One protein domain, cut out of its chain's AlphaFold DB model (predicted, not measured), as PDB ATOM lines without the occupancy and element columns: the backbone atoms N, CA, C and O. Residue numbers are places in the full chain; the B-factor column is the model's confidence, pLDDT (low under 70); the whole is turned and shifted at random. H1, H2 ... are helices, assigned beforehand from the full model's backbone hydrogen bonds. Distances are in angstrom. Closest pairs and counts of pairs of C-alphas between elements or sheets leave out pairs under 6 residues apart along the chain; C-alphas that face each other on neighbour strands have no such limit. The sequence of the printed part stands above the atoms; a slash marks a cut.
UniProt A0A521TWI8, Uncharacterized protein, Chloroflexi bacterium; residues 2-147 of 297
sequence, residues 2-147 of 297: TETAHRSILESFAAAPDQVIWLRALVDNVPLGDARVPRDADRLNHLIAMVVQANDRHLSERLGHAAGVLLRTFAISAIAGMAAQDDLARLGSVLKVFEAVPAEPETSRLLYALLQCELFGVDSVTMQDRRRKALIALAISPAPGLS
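Overview. This is residues 2 to 147 of the 297 residues of an uncharacterized protein of Chloroflexi bacterium (UniProt A0A521TWI8). Four helices, H4, H5, H8 and H6, pack as a ring, each on the next, with the long H4 and H5 folding back as a helical hairpin. Toward the first printed residues a smaller group, H1, H2 and H3, packs on the H4 and H5 side, and the short H7 packs on H8 near its start. The printed part has 146 residues with eight named helices, H1 to H8 in chain order, and no named strand; the class is all helix. It is compact, with a radius of gyration of the C-alphas of 15.4 A, and elongated, spanning 53 by 31 by 24 A.

Along the chain. H1 is residues 9 to 15, from C-alpha 9 at (47.616, -0.133, 4.816), and H2 is residues 19 to 27. H3 is residues 43 to 54, 16.4 A long. H4, residues 57 to 79, is the longest at 30.7 A, with a kink of 34 degrees near residue 73. H5 is residues 85 to 97, 19.3 A; H6 is residues 105 to 116, 17.5 A; H7 is residues 118 to 121, 4.9 A. H8, residues 125 to 140, is 22.7 A long and ends at C-alpha 140, (37.859, 16.843, 18.978).

Arrangement. H3, H4, H5, H6 and H8 form a bundle, up and down, each running against the one before it. H1 touches H3, at its residues 46 to 51 alone, with the C-alphas of Leu 10 and Leu 47 closest at 6.2 A. H2 touches H4 at residues 62 to 70 of H4 alone, the closest C-alphas being Val 20 and Ala 66, 4.5 A apart, at a steep tilt of 63 degrees. H3 and H4 only just touch, only at the corner by their link, with 3 pairs of C-alphas within 8 A; the closest are Val 51 and Ser 60, 6.3 A apart. H4 and H5, a hairpin, touch at a shallow tilt of 27 degrees, opposite ways, with the C-alphas of Ala 67 and Val 94 closest at 5.8 A. H4 touches H6, closest at the C-alphas of Gly 68 and Thr 107, 5.4 A. H5, at residues 91 to 96 alone, touches H8; the closest C-alphas, Gly 92 and Arg 130, are 5.6 A apart. H6 touches H8 at a steep tilt of 38 degrees, opposite ways, closest at the C-alphas of Ser 108 and Leu 138, 6.1 A. H7 touches H8, closest at the C-alphas of Phe 120 and Met 127, 5.8 A. H4 and H8 are apart, as are H5 and H6. Every O i to N i+4 pair is within hydrogen-bond range in H1, H2, H3, H6 and H8; in H4 it is 18 of 19, in H5 8 of 9, and H7 is too short for such a pair.

Size, cuts and confidence. The two C-alphas farthest apart are those of Thr 2 and Ser 147, 56.9 A. The printed part has no cut. The link from H2 to H3, residues 28 to 42, is long; in it residues 35 to 36 pair, parallel, with residues 7 to 8. Mean pLDDT of the printed part is 88.1; residues 2 to 6 and residue 81 are under 70.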
ATOM      1  N   THR A   2      53.411 -12.375 -11.844       42.69
ATOM      2  CA  THR A   2      53.570 -11.005 -11.339       42.69
ATOM      3  C   THR A   2      53.559 -11.042  -9.817       42.69
ATOM      4  O   THR A   2      52.545 -11.415  -9.233       42.69
ATOM      5  N   GLU A   3      54.679 -10.693  -9.182       41.16
ATOM      6  CA  GLU A   3      54.704 -10.349  -7.760       41.16
ATOM      7  C   GLU A   3      53.722  -9.201  -7.534       41.16
ATOM      8  O   GLU A   3      53.917  -8.090  -8.033       41.16
ATOM      9  N   THR A   4      52.631  -9.469  -6.821       54.31
ATOM     10  CA  THR A   4      51.711  -8.423  -6.395       54.31
ATOM     11  C   THR A   4      52.464  -7.543  -5.405       54.31
ATOM     12  O   THR A   4      52.767  -7.961  -4.286       54.31
ATOM     13  N   ALA A   5      52.850  -6.342  -5.840       58.84
ATOM     14  CA  ALA A   5      53.534  -5.382  -4.990       58.84
ATOM     15  C   ALA A   5      52.619  -5.030  -3.811       58.84
ATOM     16  O   ALA A   5      51.624  -4.316  -3.954       58.84
ATOM     17  N   HIS A   6      52.939  -5.578  -2.647       66.56
ATOM     18  CA  HIS A   6      52.159  -5.358  -1.446       66.56
ATOM     19  C   HIS A   6      52.275  -3.905  -0.987       66.56
ATOM     20  O   HIS A   6      53.381  -3.412  -0.755       66.56
ATOM     21  N   ARG A   7      51.131  -3.246  -0.805       81.94
ATOM     22  CA  ARG A   7      51.048  -1.849  -0.363       81.94
ATOM     23  C   ARG A   7      50.901  -1.775   1.149       81.94
ATOM     24  O   ARG A   7      50.300  -2.660   1.766       81.94
ATOM     25  N   SER A   8      51.412  -0.713   1.765       89.94
ATOM     26  CA  SER A   8      51.089  -0.433   3.170       89.94
ATOM     27  C   SER A   8      49.576  -0.221   3.340       89.94
ATOM     28  O   SER A   8      48.874   0.115   2.382       89.94
ATOM     29  N   ILE A   9      49.042  -0.399   4.556       91.56
ATOM     30  CA  ILE A   9      47.616  -0.133   4.816       91.56
ATOM     31  C   ILE A   9      47.214   1.303   4.434       91.56
ATOM     32  O   ILE A   9      46.122   1.514   3.913       91.56
ATOM     33  N   LEU A  10      48.118   2.269   4.634       93.06
ATOM     34  CA  LEU A  10      47.897   3.672   4.297       93.06
ATOM     35  C   LEU A  10      47.840   3.879   2.781       93.06
ATOM     36  O   LEU A  10      46.920   4.523   2.294       93.06
ATOM     37  N   GLU A  11      48.778   3.299   2.030       92.81
ATOM     38  CA  GLU A  11      48.789   3.355   0.561       92.81
ATOM     39  C   GLU A  11      47.576   2.646  -0.047       92.81
ATOM     40  O   GLU A  11      47.004   3.124  -1.023       92.81
ATOM     41  N   SER A  12      47.166   1.516   0.539       93.31
ATOM     42  CA  SER A  12      45.961   0.792   0.126       93.31
ATOM     43  C   SER A  12      44.709   1.649   0.332       93.31
ATOM     44  O   SER A  12      43.929   1.819  -0.603       93.31
ATOM     45  N   PHE A  13      44.564   2.275   1.504       94.69
ATOM     46  CA  PHE A  13      43.480   3.221   1.774       94.69
ATOM     47  C   PHE A  13      43.526   4.436   0.834       94.69
ATOM     48  O   PHE A  13      42.510   4.823   0.251       94.69
ATOM     49  N   ALA A  14      44.708   5.028   0.647       93.31
ATOM     50  CA  ALA A  14      44.912   6.208  -0.187       93.31
ATOM     51  C   ALA A  14      44.566   5.943  -1.660       93.31
ATOM     52  O   ALA A  14      43.970   6.812  -2.300       93.31
ATOM     53  N   ALA A  15      44.876   4.750  -2.169       92.44
ATOM     54  CA  ALA A  15      44.626   4.344  -3.548       92.44
ATOM     55  C   ALA A  15      43.253   3.687  -3.781       92.44
ATOM     56  O   ALA A  15      42.917   3.399  -4.931       92.44
ATOM     57  N   ALA A  16      42.473   3.418  -2.729       92.56
ATOM     58  CA  ALA A  16      41.152   2.812  -2.864       92.56
ATOM     59  C   ALA A  16      40.231   3.709  -3.717       92.56
ATOM     60  O   ALA A  16      40.140   4.902  -3.415       92.56
ATOM     61  N   PRO A  17      39.523   3.168  -4.732       91.56
ATOM     62  CA  PRO A  17      38.562   3.938  -5.529       91.56
ATOM     63  C   PRO A  17      37.412   4.505  -4.691       91.56
ATOM     64  O   PRO A  17      36.955   5.614  -4.940       91.56
ATOM     65  N   ASP A  18      36.987   3.747  -3.676       94.75
ATOM     66  CA  ASP A  18      35.973   4.141  -2.704       94.75
ATOM     67  C   ASP A  18      36.478   3.831  -1.288       94.75
ATOM     68  O   ASP A  18      36.641   2.673  -0.889       94.75
ATOM     69  N   GLN A  19      36.749   4.888  -0.520       95.56
ATOM     70  CA  GLN A  19      37.274   4.769   0.838       95.56
ATOM     71  C   GLN A  19      36.213   4.343   1.852       95.56
ATOM     72  O   GLN A  19      36.568   3.785   2.889       95.56
ATOM     73  N   VAL A  20      34.927   4.571   1.568       96.69
ATOM     74  CA  VAL A  20      33.817   4.124   2.415       96.69
ATOM     75  C   VAL A  20      33.727   2.606   2.362       96.69
ATOM     76  O   VAL A  20      33.691   1.959   3.410       96.69
ATOM     77  N   ILE A  21      33.732   2.029   1.157       95.19
ATOM     78  CA  ILE A  21      33.690   0.572   0.963       95.19
ATOM     79  C   ILE A  21      34.932  -0.076   1.572       95.19
ATOM     80  O   ILE A  21      34.824  -1.066   2.298       95.19
ATOM     81  N   TRP A  22      36.107   0.508   1.332       95.81
ATOM     82  CA  TRP A  22      37.356  -0.002   1.886       95.81
ATOM     83  C   TRP A  22      37.351   0.032   3.423       95.81
ATOM     84  O   TRP A  22      37.683  -0.963   4.068       95.81
ATOM     85  N   LEU A  23      36.915   1.144   4.032       96.31
ATOM     86  CA  LEU A  23      36.848   1.266   5.490       96.31
ATOM     87  C   LEU A  23      35.792   0.329   6.083       96.31
ATOM     88  O   LEU A  23      36.019  -0.243   7.146       96.31
ATOM     89  N   ARG A  24      34.663   0.128   5.393       95.12
ATOM     90  CA  ARG A  24      33.647  -0.849   5.796       95.12
ATOM     91  C   ARG A  24      34.237  -2.252   5.854       95.12
ATOM     92  O   ARG A  24      34.107  -2.900   6.882       95.12
ATOM     93  N   ALA A  25      34.940  -2.679   4.804       93.81
ATOM     94  CA  ALA A  25      35.607  -3.979   4.774       93.81
ATOM     95  C   ALA A  25      36.599  -4.138   5.938       93.81
ATOM     96  O   ALA A  25      36.624  -5.183   6.585       93.81
ATOM     97  N   LEU A  26      37.358  -3.084   6.260       94.19
ATOM     98  CA  LEU A  26      38.264  -3.080   7.410       94.19
ATOM     99  C   LEU A  26      37.504  -3.260   8.736       94.19
ATOM    100  O   LEU A  26      37.912  -4.070   9.564       94.19
ATOM    101  N   VAL A  27      36.410  -2.520   8.934       93.19
ATOM    102  CA  VAL A  27      35.565  -2.589  10.139       93.19
ATOM    103  C   VAL A  27      34.866  -3.947  10.269       93.19
ATOM    104  O   VAL A  27      34.732  -4.458  11.379       93.19
ATOM    105  N   ASP A  28      34.478  -4.549   9.146       90.69
ATOM    106  CA  ASP A  28      33.870  -5.880   9.057       90.69
ATOM    107  C   ASP A  28      34.898  -7.025   9.147       90.69
ATOM    108  O   ASP A  28      34.534  -8.193   9.033       90.69
ATOM    109  N   ASN A  29      36.187  -6.715   9.347       87.69
ATOM    110  CA  ASN A  29      37.298  -7.674   9.339       87.69
ATOM    111  C   ASN A  29      37.417  -8.501   8.043       87.69
ATOM    112  O   ASN A  29      38.014  -9.581   8.027       87.69
ATOM    113  N   VAL A  30      36.909  -7.976   6.929       89.50
ATOM    114  CA  VAL A  30      37.042  -8.576   5.601       89.50
ATOM    115  C   VAL A  30      38.483  -8.377   5.094       89.50
ATOM    116  O   VAL A  30      39.097  -7.334   5.350       89.50
ATOM    117  N   PRO A  31      39.083  -9.361   4.393       83.50
ATOM    118  CA  PRO A  31      40.410  -9.208   3.802       83.50
ATOM    119  C   PRO A  31      40.500  -8.001   2.855       83.50
ATOM    120  O   PRO A  31      39.704  -7.860   1.933       83.50
ATOM    121  N   LEU A  32      41.517  -7.156   3.050       82.12
ATOM    122  CA  LEU A  32      41.744  -5.915   2.289       82.12
ATOM    123  C   LEU A  32      42.668  -6.115   1.074       82.12
ATOM    124  O   LEU A  32      43.410  -5.207   0.691       82.12
ATOM    125  N   GLY A  33      42.670  -7.324   0.503       79.44
ATOM    126  CA  GLY A  33      43.585  -7.717  -0.571       79.44
ATOM    127  C   GLY A  33      45.052  -7.566  -0.157       79.44
ATOM    128  O   GLY A  33      45.500  -8.191   0.804       79.44
ATOM    129  N   ASP A  34      45.784  -6.700  -0.861       77.19
ATOM    130  CA  ASP A  34      47.242  -6.551  -0.752       77.19
ATOM    131  C   ASP A  34      47.721  -5.636   0.393       77.19
ATOM    132  O   ASP A  34      48.924  -5.375   0.507       77.19
ATOM    133  N   ALA A  35      46.809  -5.127   1.232       82.56
ATOM    134  CA  ALA A  35      47.144  -4.229   2.337       82.56
ATOM    135  C   ALA A  35      47.960  -4.944   3.430       82.56
ATOM    136  O   ALA A  35      47.466  -5.848   4.109       82.56
ATOM    137  N   ARG A  36      49.199  -4.501   3.656       81.94
ATOM    138  CA  ARG A  36      50.049  -5.006   4.741       81.94
ATOM    139  C   ARG A  36      49.758  -4.307   6.064       81.94
ATOM    140  O   ARG A  36      49.774  -3.081   6.154       81.94
ATOM    141  N   VAL A  37      49.582  -5.126   7.097       80.75
ATOM    142  CA  VAL A  37      49.515  -4.736   8.510       80.75
ATOM    143  C   VAL A  37      50.462  -5.658   9.284       80.75
ATOM    144  O   VAL A  37      50.515  -6.849   8.961       80.75
ATOM    145  N   PRO A  38      51.223  -5.159  10.276       84.12
ATOM    146  CA  PRO A  38      51.998  -6.020  11.165       84.12
ATOM    147  C   PRO A  38      51.116  -7.117  11.778       84.12
ATOM    148  O   PRO A  38      49.975  -6.847  12.145       84.12
ATOM    149  N   ARG A  39      51.629  -8.351  11.885       77.50
ATOM    150  CA  ARG A  39      50.825  -9.531  12.273       77.50
ATOM    151  C   ARG A  39      50.086  -9.363  13.604       77.50
ATOM    152  O   ARG A  39      48.961  -9.833  13.717       77.50
ATOM    153  N   ASP A  40      50.691  -8.647  14.547       81.94
ATOM    154  CA  ASP A  40      50.158  -8.462  15.901       81.94
ATOM    155  C   ASP A  40      49.422  -7.122  16.084       81.94
ATOM    156  O   ASP A  40      49.001  -6.779  17.188       81.94
ATOM    157  N   ALA A  41      49.280  -6.330  15.017       81.75
ATOM    158  CA  ALA A  41      48.637  -5.026  15.086       81.75
ATOM    159  C   ALA A  41      47.144  -5.109  14.747       81.75
ATOM    160  O   ALA A  41      46.739  -5.647  13.715       81.75
ATOM    161  N   ASP A  42      46.320  -4.476  15.585       90.19
ATOM    162  CA  ASP A  42      44.933  -4.170  15.241       90.19
ATOM    163  C   ASP A  42      44.906  -3.261  14.005       90.19
ATOM    164  O   ASP A  42      45.443  -2.148  14.020       90.19
ATOM    165  N   ARG A  43      44.293  -3.746  12.920       91.94
ATOM    166  CA  ARG A  43      44.370  -3.111  11.595       91.94
ATOM    167  C   ARG A  43      43.821  -1.686  11.603       91.94
ATOM    168  O   ARG A  43      44.406  -0.804  10.976       91.94
ATOM    169  N   LEU A  44      42.738  -1.449  12.344       94.31
ATOM    170  CA  LEU A  44      42.139  -0.125  12.463       94.31
ATOM    171  C   LEU A  44      43.040   0.842  13.239       94.31
ATOM    172  O   LEU A  44      43.286   1.948  12.761       94.31
ATOM    173  N   ASN A  45      43.591   0.429  14.387       93.38
ATOM    174  CA  ASN A  45      44.559   1.260  15.117       93.38
ATOM    175  C   ASN A  45      45.794   1.561  14.290       93.38
ATOM    176  O   ASN A  45      46.306   2.675  14.350       93.38
ATOM    177  N   HIS A  46      46.268   0.578  13.528       93.44
ATOM    178  CA  HIS A  46      47.426   0.770  12.678       93.44
ATOM    179  C   HIS A  46      47.139   1.814  11.594       93.44
ATOM    180  O   HIS A  46      47.928   2.739  11.438       93.44
ATOM    181  N   LEU A  47      45.985   1.742  10.921       94.94
ATOM    182  CA  LEU A  47      45.573   2.773   9.965       94.94
ATOM    183  C   LEU A  47      45.493   4.160  10.614       94.94
ATOM    184  O   LEU A  47      46.072   5.105  10.085       94.94
ATOM    185  N   ILE A  48      44.807   4.283  11.755       94.81
ATOM    186  CA  ILE A  48      44.659   5.560  12.470       94.81
ATOM    187  C   ILE A  48      46.034   6.131  12.831       94.81
ATOM    188  O   ILE A  48      46.301   7.301  12.568       94.81
ATOM    189  N   ALA A  49      46.927   5.305  13.384       93.50
ATOM    190  CA  ALA A  49      48.280   5.717  13.736       93.50
ATOM    191  C   ALA A  49      49.061   6.204  12.508       93.50
ATOM    192  O   ALA A  49      49.683   7.261  12.573       93.50
ATOM    193  N   MET A  50      48.981   5.485  11.386       94.06
ATOM    194  CA  MET A  50      49.648   5.870  10.140       94.06
ATOM    195  C   MET A  50      49.100   7.185   9.569       94.06
ATOM    196  O   MET A  50      49.884   8.020   9.128       94.06
ATOM    197  N   VAL A  51      47.781   7.406   9.609       93.69
ATOM    198  CA  VAL A  51      47.167   8.667   9.154       93.69
ATOM    199  C   VAL A  51      47.606   9.842  10.032       93.69
ATOM    200  O   VAL A  51      48.008  10.877   9.508       93.69
ATOM    201  N   VAL A  52      47.597   9.673  11.360       91.69
ATOM    202  CA  VAL A  52      48.054  10.711  12.300       91.69
ATOM    203  C   VAL A  52      49.544  11.014  12.111       91.69
ATOM    204  O   VAL A  52      49.932  12.178  12.103       91.69
ATOM    205  N   GLN A  53      50.379   9.987  11.928       93.25
ATOM    206  CA  GLN A  53      51.821  10.145  11.709       93.25
ATOM    207  C   GLN A  53      52.155  10.809  10.374       93.25
ATOM    208  O   GLN A  53      53.090  11.603  10.315       93.25
ATOM    209  N   ALA A  54      51.395  10.511   9.316       92.12
ATOM    210  CA  ALA A  54      51.576  11.144   8.013       92.12
ATOM    211  C   ALA A  54      51.328  12.660   8.068       92.12
ATOM    212  O   ALA A  54      51.862  13.390   7.235       92.12
ATOM    213  N   ASN A  55      50.530  13.128   9.041       91.19
ATOM    214  CA  ASN A  55      50.143  14.530   9.210       91.19
ATOM    215  C   ASN A  55      49.599  15.156   7.906       91.19
ATOM    216  O   ASN A  55      49.762  16.348   7.640       91.19
ATOM    217  N   ASP A  56      48.960  14.326   7.078       93.62
ATOM    218  CA  ASP A  56      48.352  14.718   5.815       93.62
ATOM    219  C   ASP A  56      46.879  15.049   6.062       93.62
ATOM    220  O   ASP A  56      46.055  14.203   6.444       93.62
ATOM    221  N   ARG A  57      46.550  16.320   5.829       93.88
ATOM    222  CA  ARG A  57      45.201  16.844   6.002       93.88
ATOM    223  C   ARG A  57      44.192  16.166   5.071       93.88
ATOM    224  O   ARG A  57      43.101  15.848   5.526       93.88
ATOM    225  N   HIS A  58      44.540  15.920   3.810       94.38
ATOM    226  CA  HIS A  58      43.624  15.334   2.827       94.38
ATOM    227  C   HIS A  58      43.335  13.865   3.149       94.38
ATOM    228  O   HIS A  58      42.195  13.414   3.031       94.38
ATOM    229  N   LEU A  59      44.343  13.111   3.604       94.25
ATOM    230  CA  LEU A  59      44.134  11.734   4.070       94.25
ATOM    231  C   LEU A  59      43.267  11.685   5.330       94.25
ATOM    232  O   LEU A  59      42.377  10.837   5.425       94.25
ATOM    233  N   SER A  60      43.484  12.616   6.261       95.12
ATOM    234  CA  SER A  60      42.663  12.748   7.467       95.12
ATOM    235  C   SER A  60      41.209  13.086   7.124       95.12
ATOM    236  O   SER A  60      40.300  12.420   7.610       95.12
ATOM    237  N   GLU A  61      40.976  14.059   6.240       95.00
ATOM    238  CA  GLU A  61      39.634  14.445   5.779       95.00
ATOM    239  C   GLU A  61      38.929  13.282   5.064       95.00
ATOM    240  O   GLU A  61      37.778  12.986   5.372       95.00
ATOM    241  N   ARG A  62      39.627  12.539   4.195       96.06
ATOM    242  CA  ARG A  62      39.071  11.342   3.538       96.06
ATOM    243  C   ARG A  62      38.685  10.243   4.526       96.06
ATOM    244  O   ARG A  62      37.633   9.626   4.368       96.06
ATOM    245  N   LEU A  63      39.526   9.976   5.528       97.00
ATOM    246  CA  LEU A  63      39.221   8.989   6.566       97.00
ATOM    247  C   LEU A  63      38.044   9.447   7.436       97.00
ATOM    248  O   LEU A  63      37.143   8.650   7.703       97.00
ATOM    249  N   GLY A  64      38.011  10.726   7.818       96.88
ATOM    250  CA  GLY A  64      36.905  11.333   8.558       96.88
ATOM    251  C   GLY A  64      35.583  11.276   7.787       96.88
ATOM    252  O   GLY A  64      34.566  10.871   8.349       96.88
ATOM    253  N   HIS A  65      35.606  11.586   6.488       97.31
ATOM    254  CA  HIS A  65      34.450  11.482   5.597       97.31
ATOM    255  C   HIS A  65      33.934  10.042   5.507       97.31
ATOM    256  O   HIS A  65      32.754   9.779   5.757       97.31
ATOM    257  N   ALA A  66      34.823   9.085   5.215       97.56
ATOM    258  CA  ALA A  66      34.459   7.676   5.100       97.56
ATOM    259  C   ALA A  66      33.848   7.138   6.401       97.56
ATOM    260  O   ALA A  66      32.791   6.501   6.388       97.56
ATOM    261  N   ALA A  67      34.467   7.457   7.540       97.44
ATOM    262  CA  ALA A  67      33.936   7.119   8.852       97.44
ATOM    263  C   ALA A  67      32.587   7.805   9.118       97.44
ATOM    264  O   ALA A  67      31.709   7.197   9.722       97.44
ATOM    265  N   GLY A  68      32.376   9.033   8.631       96.75
ATOM    266  CA  GLY A  68      31.123   9.775   8.790       96.75
ATOM    267  C   GLY A  68      29.959   9.139   8.032       96.75
ATOM    268  O   GLY A  68      28.858   9.010   8.571       96.75
ATOM    269  N   VAL A  69      30.211   8.660   6.811       96.00
ATOM    270  CA  VAL A  69      29.232   7.893   6.022       96.00
ATOM    271  C   VAL A  69      28.849   6.592   6.739       96.00
ATOM    272  O   VAL A  69      27.662   6.259   6.846       96.00
ATOM    273  N   LEU A  70      29.831   5.868   7.287       95.25
ATOM    274  CA  LEU A  70      29.573   4.648   8.057       95.25
ATOM    275  C   LEU A  70      28.847   4.935   9.372       95.25
ATOM    276  O   LEU A  70      27.909   4.216   9.710       95.25
ATOM    277  N   LEU A  71      29.211   6.015  10.071       94.44
ATOM    278  CA  LEU A  71      28.533   6.437  11.291       94.44
ATOM    279  C   LEU A  71      27.052   6.666  11.016       94.44
ATOM    280  O   LEU A  71      26.237   6.105  11.731       94.44
ATOM    281  N   ARG A  72      26.695   7.416   9.963       91.81
ATOM    282  CA  ARG A  72      25.291   7.616   9.559       91.81
ATOM    283  C   ARG A  72      24.564   6.292   9.356       91.81
ATOM    284  O   ARG A  72      23.464   6.123   9.868       91.81
ATOM    285  N   THR A  73      25.200   5.349   8.664       88.25
ATOM    286  CA  THR A  73      24.612   4.030   8.390       88.25
ATOM    287  C   THR A  73      24.286   3.277   9.683       88.25
ATOM    288  O   THR A  73      23.172   2.789   9.843       88.25
ATOM    289  N   PHE A  74      25.232   3.204  10.622       85.00
ATOM    290  CA  PHE A  74      25.061   2.423  11.854       85.00
ATOM    291  C   PHE A  74      24.266   3.172  12.932       85.00
ATOM    292  O   PHE A  74      23.561   2.563  13.735       85.00
ATOM    293  N   ALA A  75      24.348   4.504  12.936       83.06
ATOM    294  CA  ALA A  75      23.655   5.365  13.882       83.06
ATOM    295  C   ALA A  75      22.141   5.351  13.675       83.06
ATOM    296  O   ALA A  75      21.425   5.412  14.662       83.06
ATOM    297  N   ILE A  76      21.641   5.249  12.439       79.19
ATOM    298  CA  ILE A  76      20.190   5.222  12.176       79.19
ATOM    299  C   ILE A  76      19.528   4.060  12.926       79.19
ATOM    300  O   ILE A  76      18.590   4.279  13.691       79.19
ATOM    301  N   SER A  77      20.063   2.844  12.785       73.62
ATOM    302  CA  SER A  77      19.553   1.663  13.492       73.62
ATOM    303  C   SER A  77      19.710   1.790  15.009       73.62
ATOM    304  O   SER A  77      18.838   1.364  15.764       73.62
ATOM    305  N   ALA A  78      20.808   2.400  15.466       73.44
ATOM    306  CA  ALA A  78      21.086   2.614  16.884       73.44
ATOM    307  C   ALA A  78      20.118   3.620  17.529       73.44
ATOM    308  O   ALA A  78      19.584   3.353  18.603       73.44
ATOM    309  N   ILE A  79      19.852   4.744  16.858       74.75
ATOM    310  CA  ILE A  79      18.922   5.793  17.299       74.75
ATOM    311  C   ILE A  79      17.487   5.260  17.325       74.75
ATOM    312  O   ILE A  79      16.740   5.567  18.248       74.75
ATOM    313  N   ALA A  80      17.117   4.422  16.354       74.75
ATOM    314  CA  ALA A  80      15.809   3.773  16.311       74.75
ATOM    315  C   ALA A  80      15.637   2.643  17.349       74.75
ATOM    316  O   ALA A  80      14.556   2.069  17.439       74.75
ATOM    317  N   GLY A  81      16.683   2.287  18.108       68.88
ATOM    318  CA  GLY A  81      16.639   1.188  19.081       68.88
ATOM    319  C   GLY A  81      16.594  -0.210  18.453       68.88
ATOM    320  O   GLY A  81      16.250  -1.175  19.126       68.88
ATOM    321  N   MET A  82      16.942  -0.333  17.169       75.50
ATOM    322  CA  MET A  82      16.850  -1.572  16.383       75.50
ATOM    323  C   MET A  82      18.220  -2.164  16.017       75.50
ATOM    324  O   MET A  82      18.296  -3.102  15.227       75.50
ATOM    325  N   ALA A  83      19.318  -1.609  16.538       78.56
ATOM    326  CA  ALA A  83      20.662  -2.042  16.167       78.56
ATOM    327  C   ALA A  83      20.964  -3.473  16.636       78.56
ATOM    328  O   ALA A  83      20.889  -3.786  17.827       78.56
ATOM    329  N   ALA A  84      21.389  -4.317  15.694       83.56
ATOM    330  CA  ALA A  84      21.952  -5.625  16.001       83.56
ATOM    331  C   ALA A  84      23.316  -5.489  16.705       83.56
ATOM    332  O   ALA A  84      23.987  -4.457  16.610       83.56
ATOM    333  N   GLN A  85      23.767  -6.549  17.384       82.81
ATOM    334  CA  GLN A  85      25.073  -6.550  18.064       82.81
ATOM    335  C   GLN A  85      26.234  -6.244  17.107       82.81
ATOM    336  O   GLN A  85      27.134  -5.484  17.468       82.81
ATOM    337  N   ASP A  86      26.174  -6.753  15.878       85.44
ATOM    338  CA  ASP A  86      27.183  -6.490  14.849       85.44
ATOM    339  C   ASP A  86      27.232  -5.004  14.470       85.44
ATOM    340  O   ASP A  86      28.312  -4.425  14.362       85.44
ATOM    341  N   ASP A  87      26.079  -4.340  14.361       85.06
ATOM    342  CA  ASP A  87      26.012  -2.902  14.073       85.06
ATOM    343  C   ASP A  87      26.566  -2.067  15.226       85.06
ATOM    344  O   ASP A  87      27.268  -1.078  15.010       85.06
ATOM    345  N   LEU A  88      26.332  -2.498  16.466       85.25
ATOM    346  CA  LEU A  88      26.930  -1.866  17.634       85.25
ATOM    347  C   LEU A  88      28.454  -2.073  17.669       85.25
ATOM    348  O   LEU A  88      29.198  -1.168  18.065       85.25
ATOM    349  N   ALA A  89      28.959  -3.250  17.290       88.56
ATOM    350  CA  ALA A  89      30.397  -3.505  17.183       88.56
ATOM    351  C   ALA A  89      31.037  -2.594  16.125       88.56
ATOM    352  O   ALA A  89      32.001  -1.884  16.427       88.56
ATOM    353  N   ARG A  90      30.426  -2.512  14.937       91.25
ATOM    354  CA  ARG A  90      30.829  -1.607  13.850       91.25
ATOM    355  C   ARG A  90      30.815  -0.143  14.278       91.25
ATOM    356  O   ARG A  90      31.776   0.578  14.020       91.25
ATOM    357  N   LEU A  91      29.774   0.285  14.993       91.62
ATOM    358  CA  LEU A  91      29.683   1.628  15.567       91.62
ATOM    359  C   LEU A  91      30.873   1.922  16.492       91.62
ATOM    360  O   LEU A  91      31.469   2.992  16.406       91.62
ATOM    361  N   GLY A  92      31.258   0.965  17.341       92.38
ATOM    362  CA  GLY A  92      32.425   1.097  18.218       92.38
ATOM    363  C   GLY A  92      33.734   1.306  17.452       92.38
ATOM    364  O   GLY A  92      34.536   2.160  17.837       92.38
ATOM    365  N   SER A  93      33.928   0.579  16.350       94.56
ATOM    366  CA  SER A  93      35.081   0.745  15.457       94.56
ATOM    367  C   SER A  93      35.073   2.108  14.763       94.56
ATOM    368  O   SER A  93      36.087   2.800  14.752       94.56
ATOM    369  N   VAL A  94      33.925   2.553  14.250       95.56
ATOM    370  CA  VAL A  94      33.805   3.869  13.602       95.56
ATOM    371  C   VAL A  94      34.079   5.011  14.586       95.56
ATOM    372  O   VAL A  94      34.837   5.923  14.268       95.56
ATOM    373  N   LEU A  95      33.541   4.947  15.808       95.50
ATOM    374  CA  LEU A  95      33.804   5.954  16.845       95.50
ATOM    375  C   LEU A  95      35.293   6.054  17.203       95.50
ATOM    376  O   LEU A  95      35.769   7.139  17.529       95.50
ATOM    377  N   LYS A  96      36.034   4.946  17.102       95.56
ATOM    378  CA  LYS A  96      37.480   4.909  17.346       95.56
ATOM    379  C   LYS A  96      38.266   5.768  16.356       95.56
ATOM    380  O   LYS A  96      39.247   6.390  16.744       95.56
ATOM    381  N   VAL A  97      37.821   5.853  15.097       96.75
ATOM    382  CA  VAL A  97      38.437   6.736  14.089       96.75
ATOM    383  C   VAL A  97      38.385   8.191  14.556       96.75
ATOM    384  O   VAL A  97      39.386   8.906  14.506       96.75
ATOM    385  N   PHE A  98      37.240   8.609  15.094       96.06
ATOM    386  CA  PHE A  98      37.033   9.980  15.549       96.06
ATOM    387  C   PHE A  98      37.711  10.319  16.884       96.06
ATOM    388  O   PHE A  98      37.738  11.487  17.261       96.06
ATOM    389  N   GLU A  99      38.315   9.351  17.587       93.44
ATOM    390  CA  GLU A  99      39.206   9.645  18.725       93.44
ATOM    391  C   GLU A  99      40.533  10.291  18.277       93.44
ATOM    392  O   GLU A  99      41.267  10.822  19.113       93.44
ATOM    393  N   ALA A 100      40.839  10.270  16.976       91.25
ATOM    394  CA  ALA A 100      42.089  10.780  16.417       91.25
ATOM    395  C   ALA A 100      41.900  11.683  15.190       91.25
ATOM    396  O   ALA A 100      42.701  12.590  14.970       91.25
ATOM    397  N   VAL A 101      40.850  11.451  14.401       93.75
ATOM    398  CA  VAL A 101      40.586  12.174  13.156       93.75
ATOM    399  C   VAL A 101      39.405  13.129  13.347       93.75
ATOM    400  O   VAL A 101      38.377  12.709  13.884       93.75
ATOM    401  N   PRO A 102      39.506  14.399  12.911       92.25
ATOM    402  CA  PRO A 102      38.380  15.320  12.970       92.25
ATOM    403  C   PRO A 102      37.170  14.826  12.165       92.25
ATOM    404  O   PRO A 102      37.303  14.329  11.047       92.25
ATOM    405  N   ALA A 103      35.982  14.985  12.738       93.62
ATOM    406  CA  ALA A 103      34.712  14.713  12.090       93.62
ATOM    407  C   ALA A 103      34.234  15.935  11.294       93.62
ATOM    408  O   ALA A 103      34.450  17.084  11.682       93.62
ATOM    409  N   GLU A 104      33.534  15.674  10.194       93.50
ATOM    410  CA  GLU A 104      32.845  16.707   9.419       93.50
ATOM    411  C   GLU A 104      31.673  17.327  10.206       93.50
ATOM    412  O   GLU A 104      31.086  16.654  11.060       93.50
ATOM    413  N   PRO A 105      31.260  18.566   9.876       91.44
ATOM    414  CA  PRO A 105      30.121  19.253  10.484       91.44
ATOM    415  C   PRO A 105      28.870  18.400  10.743       91.44
ATOM    416  O   PRO A 105      28.389  18.359  11.879       91.44
ATOM    417  N   GLU A 106      28.326  17.706   9.732       91.25
ATOM    418  CA  GLU A 106      27.126  16.879   9.934       91.25
ATOM    419  C   GLU A 106      27.400  15.668  10.829       91.25
ATOM    420  O   GLU A 106      26.556  15.285  11.641       91.25
ATOM    421  N   THR A 107      28.592  15.085  10.718       93.94
ATOM    422  CA  THR A 107      29.022  13.943  11.527       93.94
ATOM    423  C   THR A 107      29.149  14.336  13.000       93.94
ATOM    424  O   THR A 107      28.671  13.609  13.868       93.94
ATOM    425  N   SER A 108      29.688  15.520  13.307       92.62
ATOM    426  CA  SER A 108      29.726  16.047  14.675       92.62
ATOM    427  C   SER A 108      28.335  16.270  15.271       92.62
ATOM    428  O   SER A 108      28.110  15.943  16.439       92.62
ATOM    429  N   ARG A 109      27.371  16.777  14.488       91.00
ATOM    430  CA  ARG A 109      25.971  16.893  14.944       91.00
ATOM    431  C   ARG A 109      25.363  15.524  15.240       91.00
ATOM    432  O   ARG A 109      24.681  15.369  16.248       91.00
ATOM    433  N   LEU A 110      25.644  14.529  14.401       91.12
ATOM    434  CA  LEU A 110      25.192  13.159  14.626       91.12
ATOM    435  C   LEU A 110      25.812  12.548  15.891       91.12
ATOM    436  O   LEU A 110      25.100  11.904  16.655       91.12
ATOM    437  N   LEU A 111      27.102  12.780  16.153       92.25
ATOM    438  CA  LEU A 111      27.763  12.360  17.396       92.25
ATOM    439  C   LEU A 111      27.087  12.974  18.629       92.25
ATOM    440  O   LEU A 111      26.842  12.270  19.608       92.25
ATOM    441  N   TYR A 112      26.748  14.264  18.569       91.25
ATOM    442  CA  TYR A 112      25.992  14.927  19.633       91.25
ATOM    443  C   TYR A 112      24.605  14.299  19.828       91.25
ATOM    444  O   TYR A 112      24.227  14.010  20.961       91.25
ATOM    445  N   ALA A 113      23.864  14.053  18.742       89.19
ATOM    446  CA  ALA A 113      22.544  13.428  18.801       89.19
ATOM    447  C   ALA A 113      22.611  12.016  19.405       89.19
ATOM    448  O   ALA A 113      21.837  11.702  20.305       89.19
ATOM    449  N   LEU A 114      23.589  11.208  18.982       88.88
ATOM    450  CA  LEU A 114      23.839   9.878  19.535       88.88
ATOM    451  C   LEU A 114      24.061   9.923  21.051       88.88
ATOM    452  O   LEU A 114      23.502   9.096  21.764       88.88
ATOM    453  N   LEU A 115      24.825  10.900  21.555       89.94
ATOM    454  CA  LEU A 115      25.070  11.094  22.992       89.94
ATOM    455  C   LEU A 115      23.803  11.399  23.809       89.94
ATOM    456  O   LEU A 115      23.803  11.161  25.017       89.94
ATOM    457  N   GLN A 116      22.733  11.886  23.175       86.81
ATOM    458  CA  GLN A 116      21.436  12.088  23.831       86.81
ATOM    459  C   GLN A 116      20.535  10.843  23.786       86.81
ATOM    460  O   GLN A 116      19.506  10.823  24.456       86.81
ATOM    461  N   CYS A 117      20.882   9.808  23.014       83.62
ATOM    462  CA  CYS A 117      20.055   8.612  22.885       83.62
ATOM    463  C   CYS A 117      20.137   7.707  24.124       83.62
ATOM    464  O   CYS A 117      21.212   7.482  24.688       83.62
ATOM    465  N   GLU A 118      19.005   7.089  24.476       77.69
ATOM    466  CA  GLU A 118      18.893   6.144  25.600       77.69
ATOM    467  C   GLU A 118      19.811   4.927  25.465       77.69
ATOM    468  O   GLU A 118      20.233   4.358  26.469       77.69
ATOM    469  N   LEU A 119      20.194   4.563  24.237       78.25
ATOM    470  CA  LEU A 119      21.137   3.479  23.973       78.25
ATOM    471  C   LEU A 119      22.455   3.656  24.752       78.25
ATOM    472  O   LEU A 119      23.001   2.681  25.266       78.25
ATOM    473  N   PHE A 120      22.955   4.887  24.901       79.00
ATOM    474  CA  PHE A 120      24.140   5.163  25.724       79.00
ATOM    475  C   PHE A 120      23.851   5.266  27.225       79.00
ATOM    476  O   PHE A 120      24.789   5.426  28.006       79.00
ATOM    477  N   GLY A 121      22.588   5.207  27.638       71.94
ATOM    478  CA  GLY A 121      22.170   5.061  29.032       71.94
ATOM    479  C   GLY A 121      22.196   3.610  29.529       71.94
ATOM    480  O   GLY A 121      22.097   3.388  30.731       71.94
ATOM    481  N   VAL A 122      22.360   2.627  28.633       79.75
ATOM    482  CA  VAL A 122      22.447   1.206  29.000       79.75
ATOM    483  C   VAL A 122      23.745   0.931  29.758       79.75
ATOM    484  O   VAL A 122      24.845   1.128  29.230       79.75
ATOM    485  N   ASP A 123      23.617   0.409  30.977       82.19
ATOM    486  CA  ASP A 123      24.749   0.129  31.858       82.19
ATOM    487  C   ASP A 123      25.483  -1.164  31.468       82.19
ATOM    488  O   ASP A 123      25.345  -2.218  32.082       82.19
ATOM    489  N   SER A 124      26.262  -1.093  30.388       87.69
ATOM    490  CA  SER A 124      27.168  -2.163  29.965       87.69
ATOM    491  C   SER A 124      28.542  -1.600  29.631       87.69
ATOM    492  O   SER A 124      28.647  -0.510  29.068       87.69
ATOM    493  N   VAL A 125      29.601  -2.363  29.916       87.81
ATOM    494  CA  VAL A 125      30.995  -1.961  29.640       87.81
ATOM    495  C   VAL A 125      31.172  -1.533  28.180       87.81
ATOM    496  O   VAL A 125      31.803  -0.518  27.892       87.81
ATOM    497  N   THR A 126      30.552  -2.257  27.248       87.44
ATOM    498  CA  THR A 126      30.639  -1.963  25.817       87.44
ATOM    499  C   THR A 126      29.936  -0.654  25.445       87.44
ATOM    500  O   THR A 126      30.465   0.121  24.650       87.44
ATOM    501  N   MET A 127      28.757  -0.370  26.011       88.44
ATOM    502  CA  MET A 127      28.070   0.901  25.749       88.44
ATOM    503  C   MET A 127      28.751   2.082  26.441       88.44
ATOM    504  O   MET A 127      28.846   3.148  25.836       88.44
ATOM    505  N   GLN A 128      29.294   1.883  27.646       90.94
ATOM    506  CA  GLN A 128      30.113   2.876  28.342       90.94
ATOM    507  C   GLN A 128      31.342   3.246  27.500       90.94
ATOM    508  O   GLN A 128      31.599   4.424  27.262       90.94
ATOM    509  N   ASP A 129      32.075   2.263  26.971       91.81
ATOM    510  CA  ASP A 129      33.224   2.543  26.110       91.81
ATOM    511  C   ASP A 129      32.814   3.294  24.831       91.81
ATOM    512  O   ASP A 129      33.439   4.297  24.490       91.81
ATOM    513  N   ARG A 130      31.716   2.912  24.165       91.56
ATOM    514  CA  ARG A 130      31.208   3.657  22.997       91.56
ATOM    515  C   ARG A 130      30.808   5.095  23.349       91.56
ATOM    516  O   ARG A 130      31.180   6.011  22.617       91.56
ATOM    517  N   ARG A 131      30.121   5.315  24.476       92.81
ATOM    518  CA  ARG A 131      29.773   6.661  24.969       92.81
ATOM    519  C   ARG A 131      31.036   7.485  25.219       92.81
ATOM    520  O   ARG A 131      31.130   8.615  24.745       92.81
ATOM    521  N   ARG A 132      32.049   6.901  25.872       94.38
ATOM    522  CA  ARG A 132      33.362   7.534  26.089       94.38
ATOM    523  C   ARG A 132      34.015   7.938  24.765       94.38
ATOM    524  O   ARG A 132      34.466   9.076  24.644       94.38
ATOM    525  N   LYS A 133      34.043   7.045  23.768       94.06
ATOM    526  CA  LYS A 133      34.589   7.354  22.436       94.06
ATOM    527  C   LYS A 133      33.830   8.496  21.759       94.06
ATOM    528  O   LYS A 133      34.457   9.418  21.249       94.06
ATOM    529  N   ALA A 134      32.498   8.485  21.812       93.56
ATOM    530  CA  ALA A 134      31.667   9.551  21.251       93.56
ATOM    531  C   ALA A 134      31.902  10.911  21.940       93.56
ATOM    532  O   ALA A 134      31.977  11.932  21.257       93.56
ATOM    533  N   LEU A 135      32.103  10.937  23.264       94.31
ATOM    534  CA  LEU A 135      32.473  12.157  23.994       94.31
ATOM    535  C   LEU A 135      33.827  12.711  23.539       94.31
ATOM    536  O   LEU A 135      33.961  13.917  23.335       94.31
ATOM    537  N   ILE A 136      34.824  11.843  23.351       93.50
ATOM    538  CA  ILE A 136      36.148  12.246  22.853       93.50
ATOM    539  C   ILE A 136      36.053  12.756  21.414       93.50
ATOM    540  O   ILE A 136      36.636  13.794  21.103       93.50
ATOM    541  N   ALA A 137      35.296  12.069  20.562       94.06
ATOM    542  CA  ALA A 137      35.069  12.463  19.179       94.06
ATOM    543  C   ALA A 137      34.440  13.861  19.087       94.06
ATOM    544  O   ALA A 137      34.950  14.738  18.387       94.06
ATOM    545  N   LEU A 138      33.388  14.111  19.870       92.81
ATOM    546  CA  LEU A 138      32.746  15.421  19.924       92.81
ATOM    547  C   LEU A 138      33.665  16.498  20.517       92.81
ATOM    548  O   LEU A 138      33.647  17.644  20.078       92.81
ATOM    549  N   ALA A 139      34.497  16.140  21.496       90.81
ATOM    550  CA  ALA A 139      35.506  17.041  22.037       90.81
ATOM    551  C   ALA A 139      36.541  17.464  20.983       90.81
ATOM    552  O   ALA A 139      37.017  18.596  21.022       90.81
ATOM    553  N   ILE A 140      36.929  16.557  20.082       89.81
ATOM    554  CA  ILE A 140      37.859  16.843  18.978       89.81
ATOM    555  C   ILE A 140      37.184  17.708  17.919       89.81
ATOM    556  O   ILE A 140      37.812  18.630  17.405       89.81
ATOM    557  N   SER A 141      35.915  17.428  17.620       89.56
ATOM    558  CA  SER A 141      35.161  18.094  16.555       89.56
ATOM    559  C   SER A 141      33.817  18.594  17.084       89.56
ATOM    560  O   SER A 141      32.804  17.905  16.926       89.56
ATOM    561  N   PRO A 142      33.783  19.776  17.723       82.50
ATOM    562  CA  PRO A 142      32.550  20.350  18.247       82.50
ATOM    563  C   PRO A 142      31.496  20.526  17.150       82.50
ATOM    564  O   PRO A 142      31.814  20.954  16.042       82.50
ATOM    565  N   ALA A 143      30.239  20.200  17.452       83.44
ATOM    566  CA  ALA A 143      29.156  20.239  16.472       83.44
ATOM    567  C   ALA A 143      28.805  21.684  16.058       83.44
ATOM    568  O   ALA A 143      28.329  22.459  16.891       83.44
ATOM    569  N   PRO A 144      28.987  22.063  14.780       79.62
ATOM    570  CA  PRO A 144      28.681  23.411  14.327       79.62
ATOM    571  C   PRO A 144      27.170  23.644  14.286       79.62
ATOM    572  O   PRO A 144      26.405  22.790  13.831       79.62
ATOM    573  N   GLY A 145      26.746  24.829  14.719       81.81
ATOM    574  CA  GLY A 145      25.333  25.186  14.868       81.81
ATOM    575  C   GLY A 145      24.759  24.896  16.256       81.81
ATOM    576  O   GLY A 145      23.666  25.366  16.541       81.81
ATOM    577  N   LEU A 146      25.497  24.196  17.127       85.25
ATOM    578  CA  LEU A 146      25.223  24.194  18.564       85.25
ATOM    579  C   LEU A 146      25.992  25.331  19.232       85.25
ATOM    580  O   LEU A 146      27.122  25.650  18.847       85.25
ATOM    581  N   SER A 147      25.394  25.931  20.253       89.19
ATOM    582  CA  SER A 147      26.108  26.875  21.100       89.19
ATOM    583  C   SER A 147      27.182  26.145  21.909       89.19
ATOM    584  O   SER A 147      27.025  24.993  22.324       89.19
TER     585      SER A 147